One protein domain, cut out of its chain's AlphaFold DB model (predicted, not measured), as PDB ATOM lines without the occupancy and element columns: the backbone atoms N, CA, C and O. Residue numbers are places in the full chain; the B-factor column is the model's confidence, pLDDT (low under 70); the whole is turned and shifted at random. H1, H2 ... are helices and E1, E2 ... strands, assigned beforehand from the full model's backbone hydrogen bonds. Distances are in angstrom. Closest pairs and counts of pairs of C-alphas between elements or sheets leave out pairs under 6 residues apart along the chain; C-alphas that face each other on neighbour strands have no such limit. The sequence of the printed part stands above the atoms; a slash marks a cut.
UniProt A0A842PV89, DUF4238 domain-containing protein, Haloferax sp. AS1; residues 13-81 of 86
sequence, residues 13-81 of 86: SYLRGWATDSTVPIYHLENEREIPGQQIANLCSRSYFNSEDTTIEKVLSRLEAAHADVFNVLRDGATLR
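Overview. This is residues 13 to 81 of the 86 residues of the protein "DUF4238 domain-containing protein" of Haloferax sp. AS1 (UniProt A0A842PV89). A long helix, H3, and a two-stranded hairpin, E1 and E2, stand on opposite sides of a loose frame, with the short helix H1 between them near the middle. The long link 44 to 54 runs from the short helix H2, next to the hairpin, back to H3; residues 28 to 33 and 50 to 55 stick out. The printed part has 69 residues, with H1, E1, E2, H2 and H3 in that order, an antiparallel sheet E1 - E2, and the class mixed, helices and strands. It is loose, with a radius of gyration of the C-alphas of 14.6 A, and flat, spanning 39 by 37 by 20 A.

Along the chain. Find C-alpha 13 at (113.999, 127.321, 197.078), where H1, residues 13 to 16, begins. Next come E1, residues 23 to 28, 16.0 A long, and E2, residues 33 to 39, 17.4 A long. H2 follows at residues 40 to 43. H3, residues 55 to 75, runs 30.3 A from C-alpha 55 at (122.437, 120.435, 205.284) to C-alpha 75 at (98.074, 138.027, 201.648).

Arrangement. Look first at the hairpin of E1 and E2, antiparallel at 155 degrees; N 26 and O 35 are 3.0 A apart, within hydrogen-bond range. H1 and H2 are close but not clearly touching, the closest C-alphas being those of Leu 15 and Ile 40, 6.9 A apart. H1 touches H3, with residues 60 to 64 of H3 alone; the closest C-alphas, of Ser 13 and Ser 61, are 6.2 A apart. E1, E2 and H2 are each apart from H3. In H3, 16 of 17 O i to N i+4 pairs are within hydrogen-bond range; H1 and H2 are too short for such a pair.

Size, cuts and confidence. The two C-alphas farthest apart, of Glu 52 and Arg 81, are 41.8 A apart. The printed part has no cut, and the link from H2 to H3 is long. Residues 45 to 52 are under pLDDT 70.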
ATOM      1  N   SER A  13     114.284 126.849 195.721       72.31
ATOM      2  CA  SER A  13     113.999 127.321 197.078       72.31
ATOM      3  C   SER A  13     113.736 128.839 197.088       72.31
ATOM      4  O   SER A  13     112.685 129.279 197.551       72.31
ATOM      5  N   TYR A  14     114.564 129.618 196.380       76.69
ATOM      6  CA  TYR A  14     114.455 131.081 196.308       76.69
ATOM      7  C   TYR A  14     113.100 131.599 195.813       76.69
ATOM      8  O   TYR A  14     112.658 132.662 196.246       76.69
ATOM      9  N   LEU A  15     112.431 130.872 194.916       79.44
ATOM     10  CA  LEU A  15     111.144 131.292 194.356       79.44
ATOM     11  C   LEU A  15     109.943 130.682 195.087       79.44
ATOM     12  O   LEU A  15     108.819 131.136 194.885       79.44
ATOM     13  N   ARG A  16     110.150 129.684 195.957       80.31
ATOM     14  CA  ARG A  16     109.060 128.920 196.585       80.31
ATOM     15  C   ARG A  16     108.137 129.791 197.439       80.31
ATOM     16  O   ARG A  16     106.928 129.618 197.365       80.31
ATOM     17  N   GLY A  17     108.683 130.740 198.202       78.50
ATOM     18  CA  GLY A  17     107.882 131.656 199.031       78.50
ATOM     19  C   GLY A  17     107.027 132.652 198.235       78.50
ATOM     20  O   GLY A  17     106.101 133.248 198.779       78.50
ATOM     21  N   TRP A  18     107.312 132.808 196.942       79.31
ATOM     22  CA  TRP A  18     106.624 133.731 196.037       79.31
ATOM     23  C   TRP A  18     105.643 133.023 195.099       79.31
ATOM     24  O   TRP A  18     105.010 133.672 194.270       79.31
ATOM     25  N   ALA A  19     105.528 131.701 195.215       85.25
ATOM     26  CA  ALA A  19     104.740 130.881 194.317       85.25
ATOM     27  C   ALA A  19     103.337 130.593 194.846       85.25
ATOM     28  O   ALA A  19     103.122 130.433 196.045       85.25
ATOM     29  N   THR A  20     102.398 130.427 193.921       85.69
ATOM     30  CA  THR A  20     101.086 129.823 194.174       85.69
ATOM     31  C   THR A  20     101.032 128.508 193.407       85.69
ATOM     32  O   THR A  20     101.339 128.480 192.215       85.69
ATOM     33  N   ASP A  21     100.749 127.399 194.092       87.44
ATOM     34  CA  ASP A  21     100.742 126.046 193.508       87.44
ATOM     35  C   ASP A  21     102.019 125.695 192.718       87.44
ATOM     36  O   ASP A  21     101.985 125.072 191.658       87.44
ATOM     37  N   SER A  22     103.186 126.103 193.237       84.94
ATOM     38  CA  SER A  22     104.506 125.942 192.590       84.94
ATOM     39  C   SER A  22     104.689 126.710 191.269       84.94
ATOM     40  O   SER A  22     105.647 126.458 190.531       84.94
ATOM     41  N   THR A  23     103.816 127.680 190.992       89.19
ATOM     42  CA  THR A  23     103.919 128.586 189.844       89.19
ATOM     43  C   THR A  23     104.229 130.015 190.266       89.19
ATOM     44  O   THR A  23     103.778 130.476 191.313       89.19
ATOM     45  N   VAL A  24     104.990 130.725 189.435       89.31
ATOM     46  CA  VAL A  24     105.275 132.156 189.590       89.31
ATOM     47  C   VAL A  24     105.033 132.885 188.262       89.31
ATOM     48  O   VAL A  24     105.414 132.367 187.206       89.31
ATOM     49  N   PRO A  25     104.384 134.061 188.262       88.38
ATOM     50  CA  PRO A  25     104.317 134.906 187.075       88.38
ATOM     51  C   PRO A  25     105.687 135.537 186.796       88.38
ATOM     52  O   PRO A  25     106.468 135.796 187.712       88.38
ATOM     53  N   ILE A  26     105.985 135.790 185.523       87.38
ATOM     54  CA  ILE A  26     107.232 136.434 185.093       87.38
ATOM     55  C   ILE A  26     106.884 137.683 184.308       87.38
ATOM     56  O   ILE A  26     106.022 137.645 183.436       87.38
ATOM     57  N   TYR A  27     107.605 138.766 184.557       88.25
ATOM     58  CA  TYR A  27     107.508 139.970 183.749       88.25
ATOM     59  C   TYR A  27     108.772 140.140 182.900       88.25
ATOM     60  O   TYR A  27     109.879 140.244 183.427       88.25
ATOM     61  N   HIS A  28     108.615 140.143 181.578       88.81
ATOM     62  CA  HIS A  28     109.704 140.342 180.628       88.81
ATOM     63  C   HIS A  28     109.909 141.836 180.381       88.81
ATOM     64  O   HIS A  28     109.158 142.441 179.621       88.81
ATOM     65  N   LEU A  29     110.953 142.416 180.982       89.69
ATOM     66  CA  LEU A  29     111.202 143.862 180.954       89.69
ATOM     67  C   LEU A  29     111.349 144.427 179.534       89.69
ATOM     68  O   LEU A  29     110.681 145.396 179.210       89.69
ATOM     69  N   GLU A  30     112.151 143.802 178.664       92.94
ATOM     70  CA  GLU A  30     112.428 144.360 177.323       92.94
ATOM     71  C   GLU A  30     111.205 144.390 176.397       92.94
ATOM     72  O   GLU A  30     111.133 145.212 175.492       92.94
ATOM     73  N   ASN A  31     110.260 143.473 176.610       93.44
ATOM     74  CA  ASN A  31     109.059 143.337 175.785       93.44
ATOM     75  C   ASN A  31     107.816 143.851 176.524       93.44
ATOM     76  O   ASN A  31     106.711 143.678 176.020       93.44
ATOM     77  N   GLU A  32     108.001 144.393 177.736       94.38
ATOM     78  CA  GLU A  32     106.950 144.865 178.644       94.38
ATOM     79  C   GLU A  32     105.764 143.895 178.750       94.38
ATOM     80  O   GLU A  32     104.594 144.271 178.677       94.38
ATOM     81  N   ARG A  33     106.074 142.598 178.870       94.50
ATOM     82  CA  ARG A  33     105.073 141.531 178.766       94.50
ATOM     83  C   ARG A  33     105.046 140.652 179.998       94.50
ATOM     84  O   ARG A  33     106.073 140.116 180.410       94.50
ATOM     85  N   GLU A  34     103.847 140.391 180.498       91.50
ATOM     86  CA  GLU A  34     103.618 139.353 181.495       91.50
ATOM     87  C   GLU A  34     103.560 137.957 180.851       91.50
ATOM     88  O   GLU A  34     102.984 137.740 179.781       91.50
ATOM     89  N   ILE A  35     104.184 136.988 181.510       88.56
ATOM     90  CA  ILE A  35     104.093 135.566 181.210       88.56
ATOM     91  C   ILE A  35     103.417 134.912 182.420       88.56
ATOM     92  O   ILE A  35     104.043 134.800 183.480       88.56
ATOM     93  N   PRO A  36     102.153 134.483 182.286       85.81
ATOM     94  CA  PRO A  36     101.410 133.943 183.411       85.81
ATOM     95  C   PRO A  36     101.969 132.586 183.863       85.81
ATOM     96  O   PRO A  36     102.387 131.761 183.043       85.81
ATOM     97  N   GLY A  37     101.945 132.382 185.185       81.62
ATOM     98  CA  GLY A  37     101.987 131.083 185.867       81.62
ATOM     99  C   GLY A  37     103.011 130.076 185.341       81.62
ATOM    100  O   GLY A  37     102.637 129.015 184.847       81.62
ATOM    101  N   GLN A  38     104.303 130.377 185.462       87.25
ATOM    102  CA  GLN A  38     105.364 129.447 185.086       87.25
ATOM    103  C   GLN A  38     105.742 128.536 186.253       87.25
ATOM    104  O   GLN A  38     105.989 129.000 187.363       87.25
ATOM    105  N   GLN A  39     105.821 127.228 185.994       87.19
ATOM    106  CA  GLN A  39     106.310 126.252 186.972       87.19
ATOM    107  C   GLN A  39     107.742 126.603 187.383       87.19
ATOM    108  O   GLN A  39     108.614 126.728 186.521       87.19
ATOM    109  N   ILE A  40     108.011 126.697 188.688       85.38
ATOM    110  CA  ILE A  40     109.349 127.040 189.202       85.38
ATOM    111  C   ILE A  40     110.414 126.070 188.665       85.38
ATOM    112  O   ILE A  40     111.532 126.477 188.360       85.38
ATOM    113  N   ALA A  41     110.061 124.796 188.473       80.56
ATOM    114  CA  ALA A  41     110.955 123.785 187.906       80.56
ATOM    115  C   ALA A  41     111.450 124.108 186.482       80.56
ATOM    116  O   ALA A  41     112.518 123.639 186.097       80.56
ATOM    117  N   ASN A  42     110.709 124.920 185.721       78.69
ATOM    118  CA  ASN A  42     111.100 125.352 184.378       78.69
ATOM    119  C   ASN A  42     112.016 126.585 184.403       78.69
ATOM    120  O   ASN A  42     112.718 126.839 183.427       78.69
ATOM    121  N   LEU A  43     112.012 127.347 185.500       78.62
ATOM    122  CA  LEU A  43     112.790 128.582 185.662       78.62
ATOM    123  C   LEU A  43     114.104 128.347 186.405       78.62
ATOM    124  O   LEU A  43     115.105 129.018 186.167       78.62
ATOM    125  N   CYS A  44     114.092 127.377 187.309       74.38
ATOM    126  CA  CYS A  44     115.204 127.029 188.172       74.38
ATOM    127  C   CYS A  44     115.906 125.775 187.648       74.38
ATOM    128  O   CYS A  44     115.269 124.790 187.283       74.38
ATOM    129  N   SER A  45     117.239 125.778 187.631       64.81
ATOM    130  CA  SER A  45     118.003 124.669 187.047       64.81
ATOM    131  C   SER A  45     118.055 123.423 187.930       64.81
ATOM    132  O   SER A  45     118.210 122.323 187.395       64.81
ATOM    133  N   ARG A  46     117.938 123.570 189.259       62.69
ATOM    134  CA  ARG A  46     117.983 122.470 190.237       62.69
ATOM    135  C   ARG A  46     117.186 122.784 191.501       62.69
ATOM    136  O   ARG A  46     116.945 123.940 191.841       62.69
ATOM    137  N   SER A  47     116.818 121.730 192.223       59.97
ATOM    138  CA  SER A  47     116.211 121.805 193.557       59.97
ATOM    139  C   SER A  47     117.234 121.863 194.708       59.97
ATOM    140  O   SER A  47     116.814 121.932 195.858       59.97
ATOM    141  N   TYR A  48     118.545 121.834 194.418       56.88
ATOM    142  CA  TYR A  48     119.642 121.729 195.397       56.88
ATOM    143  C   TYR A  48     120.927 122.434 194.914       56.88
ATOM    144  O   TYR A  48     121.103 122.611 193.702       56.88
ATOM    145  N   PHE A  49     121.818 122.812 195.846       61.25
ATOM    146  CA  PHE A  49     123.165 123.313 195.541       61.25
ATOM    147  C   PHE A  49     124.084 122.195 195.073       61.25
ATOM    148  O   PHE A  49     123.836 121.026 195.326       61.25
ATOM    149  N   ASN A  50     125.124 122.536 194.301       58.50
ATOM    150  CA  ASN A  50     126.102 121.573 193.773       58.50
ATOM    151  C   ASN A  50     127.025 121.043 194.893       58.50
ATOM    152  O   ASN A  50     128.243 121.175 194.825       58.50
ATOM    153  N   SER A  51     126.429 120.471 195.932       61.91
ATOM    154  CA  SER A  51     127.054 119.852 197.089       61.91
ATOM    155  C   SER A  51     126.388 118.493 197.312       61.91
ATOM    156  O   SER A  51     125.184 118.344 197.113       61.91
ATOM    157  N   GLU A  52     127.168 117.487 197.703       63.62
ATOM    158  CA  GLU A  52     126.616 116.204 198.165       63.62
ATOM    159  C   GLU A  52     125.956 116.347 199.546       63.62
ATOM    160  O   GLU A  52     125.033 115.606 199.887       63.62
ATOM    161  N   ASP A  53     126.395 117.338 200.328       74.31
ATOM    162  CA  ASP A  53     125.783 117.708 201.597       74.31
ATOM    163  C   ASP A  53     124.603 118.661 201.369       74.31
ATOM    164  O   ASP A  53     124.784 119.752 200.832       74.31
ATOM    165  N   THR A  54     123.419 118.236 201.826       72.94
ATOM    166  CA  THR A  54     122.145 118.973 201.730       72.94
ATOM    167  C   THR A  54     121.784 119.744 203.007       72.94
ATOM    168  O   THR A  54     120.655 120.216 203.180       72.94
ATOM    169  N   THR A  55     122.695 119.809 203.980       80.50
ATOM    170  CA  THR A  55     122.437 120.435 205.284       80.50
ATOM    171  C   THR A  55     122.137 121.924 205.137       80.50
ATOM    172  O   THR A  55     121.200 122.427 205.762       80.50
ATOM    173  N   ILE A  56     122.871 122.618 204.265       75.94
ATOM    174  CA  ILE A  56     122.688 124.050 204.007       75.94
ATOM    175  C   ILE A  56     121.317 124.309 203.367       75.94
ATOM    176  O   ILE A  56     120.595 125.199 203.806       75.94
ATOM    177  N   GLU A  57     120.898 123.484 202.409       72.38
ATOM    178  CA  GLU A  57     119.592 123.530 201.747       72.38
ATOM    179  C   GLU A  57     118.456 123.398 202.752       72.38
ATOM    180  O   GLU A  57     117.470 124.126 202.673       72.38
ATOM    181  N   LYS A  58     118.580 122.474 203.710       77.31
ATOM    182  CA  LYS A  58     117.558 122.274 204.745       77.31
ATOM    183  C   LYS A  58     117.437 123.496 205.648       77.31
ATOM    184  O   LYS A  58     116.324 123.870 206.010       77.31
ATOM    185  N   VAL A  59     118.559 124.116 206.013       83.25
ATOM    186  CA  VAL A  59     118.564 125.339 206.827       83.25
ATOM    187  C   VAL A  59     117.969 126.509 206.042       83.25
ATOM    188  O   VAL A  59     117.064 127.172 206.544       83.25
ATOM    189  N   LEU A  60     118.404 126.718 204.798       78.69
ATOM    190  CA  LEU A  60     117.884 127.775 203.929       78.69
ATOM    191  C   LEU A  60     116.392 127.591 203.643       78.69
ATOM    192  O   LEU A  60     115.626 128.535 203.787       78.69
ATOM    193  N   SER A  61     115.949 126.368 203.350       75.38
ATOM    194  CA  SER A  61     114.533 126.076 203.114       75.38
ATOM    195  C   SER A  61     113.668 126.332 204.351       75.38
ATOM    196  O   SER A  61     112.496 126.667 204.194       75.38
ATOM    197  N   ARG A  62     114.200 126.163 205.571       82.69
ATOM    198  CA  ARG A  62     113.483 126.521 206.809       82.69
ATOM    199  C   ARG A  62     113.381 128.031 206.983       82.69
ATOM    200  O   ARG A  62     112.321 128.519 207.359       82.69
ATOM    201  N   LEU A  63     114.462 128.760 206.700       82.44
ATOM    202  CA  LEU A  63     114.471 130.221 206.751       82.44
ATOM    203  C   LEU A  63     113.484 130.818 205.737       82.44
ATOM    204  O   LEU A  63     112.699 131.699 206.071       82.44
ATOM    205  N   GLU A  64     113.484 130.301 204.512       77.88
ATOM    206  CA  GLU A  64     112.543 130.709 203.469       77.88
ATOM    207  C   GLU A  64     111.092 130.393 203.839       77.88
ATOM    208  O   GLU A  64     110.223 131.228 203.605       77.88
ATOM    209  N   ALA A  65     110.822 129.227 204.439       80.50
ATOM    210  CA  ALA A  65     109.483 128.885 204.917       80.50
ATOM    211  C   ALA A  65     108.989 129.898 205.962       80.50
ATOM    212  O   ALA A  65     107.879 130.404 205.838       80.50
ATOM    213  N   ALA A  66     109.847 130.284 206.912       83.94
ATOM    214  CA  ALA A  66     109.505 131.295 207.911       83.94
ATOM    215  C   ALA A  66     109.165 132.660 207.280       83.94
ATOM    216  O   ALA A  66     108.250 133.340 207.734       83.94
ATOM    217  N   HIS A  67     109.865 133.062 206.213       81.12
ATOM    218  CA  HIS A  67     109.503 134.270 205.465       81.12
ATOM    219  C   HIS A  67     108.181 134.106 204.703       81.12
ATOM    220  O   HIS A  67     107.355 135.018 204.705       81.12
ATOM    221  N   ALA A  68     107.970 132.956 204.057       82.19
ATOM    222  CA  ALA A  68     106.757 132.669 203.296       82.19
ATOM    223  C   ALA A  68     105.502 132.716 204.178       82.19
ATOM    224  O   ALA A  68     104.490 133.275 203.758       82.19
ATOM    225  N   ASP A  69     105.583 132.213 205.410       84.81
ATOM    226  CA  ASP A  69     104.481 132.247 206.375       84.81
ATOM    227  C   ASP A  69     104.009 133.683 206.642       84.81
ATOM    228  O   ASP A  69     102.811 133.968 206.595       84.81
ATOM    229  N   VAL A  70     104.943 134.621 206.826       85.38
ATOM    230  CA  VAL A  70     104.625 136.046 207.023       85.38
ATOM    231  C   VAL A  70     103.926 136.633 205.793       85.38
ATOM    232  O   VAL A  70     102.928 137.342 205.928       85.38
ATOM    233  N   PHE A  71     104.413 136.326 204.587       83.00
ATOM    234  CA  PHE A  71     103.782 136.794 203.350       83.00
ATOM    235  C   PHE A  71     102.389 136.201 203.132       83.00
ATOM    236  O   PHE A  71     101.509 136.908 202.645       83.00
ATOM    237  N   ASN A  72     102.171 134.940 203.504       84.81
ATOM    238  CA  ASN A  72     100.856 134.308 203.428       84.81
ATOM    239  C   ASN A  72      99.866 135.009 204.363       84.81
ATOM    240  O   ASN A  72      98.798 135.413 203.919       84.81
ATOM    241  N   VAL A  73     100.272 135.283 205.606       86.75
ATOM    242  CA  VAL A  73      99.444 136.028 206.566       86.75
ATOM    243  C   VAL A  73      99.105 137.434 206.052       86.75
ATOM    244  O   VAL A  73      97.957 137.867 206.153       86.75
ATOM    245  N   LEU A  74     100.066 138.143 205.446       86.56
ATOM    246  CA  LEU A  74      99.805 139.436 204.796       86.56
ATOM    247  C   LEU A  74      98.822 139.317 203.623       86.56
ATOM    248  O   LEU A  74      97.948 140.168 203.467       86.56
ATOM    249  N   ARG A  75      98.955 138.272 202.798       84.00
ATOM    250  CA  ARG A  75      98.074 138.027 201.648       84.00
ATOM    251  C   ARG A  75      96.637 137.732 202.079       84.00
ATOM    252  O   ARG A  75      95.710 138.161 201.398       84.00
ATOM    253  N   ASP A  76      96.466 137.097 203.232       87.69
ATOM    254  CA  ASP A  76      95.162 136.783 203.825       87.69
ATOM    255  C   ASP A  76      94.503 137.994 204.517       87.69
ATOM    256  O   ASP A  76      93.441 137.876 205.131       87.69
ATOM    257  N   GLY A  77      95.102 139.186 204.397       87.75
ATOM    258  CA  GLY A  77      94.523 140.451 204.849       87.75
ATOM    259  C   GLY A  77      95.007 140.923 206.218       87.75
ATOM    260  O   GLY A  77      94.495 141.919 206.736       87.75
ATOM    261  N   ALA A  78      95.999 140.255 206.815       85.81
ATOM    262  CA  ALA A  78      96.647 140.776 208.009       85.81
ATOM    263  C   ALA A  78      97.449 142.049 207.697       85.81
ATOM    264  O   ALA A  78      97.870 142.308 206.570       85.81
ATOM    265  N   THR A  79      97.710 142.848 208.729       84.75
ATOM    266  CA  THR A  79      98.522 144.064 208.602       84.75
ATOM    267  C   THR A  79      99.924 143.837 209.157       84.75
ATOM    268  O   THR A  79     100.142 142.984 210.019       84.75
ATOM    269  N   LEU A  80     100.894 144.652 208.738       82.31
ATOM    270  CA  LEU A  80     102.242 144.607 209.320       82.31
ATOM    271  C   LEU A  80     102.218 144.821 210.846       82.31
ATOM    272  O   LEU A  80     102.963 144.171 211.572       82.31
ATOM    273  N   ARG A  81     101.291 145.650 211.349       81.94
ATOM    274  CA  ARG A  81     101.110 145.900 212.790       81.94
ATOM    275  C   ARG A  81     100.655 144.663 213.567       81.94
ATOM    276  O   ARG A  81     101.014 144.520 214.727       81.94
TER     277      ARG A  81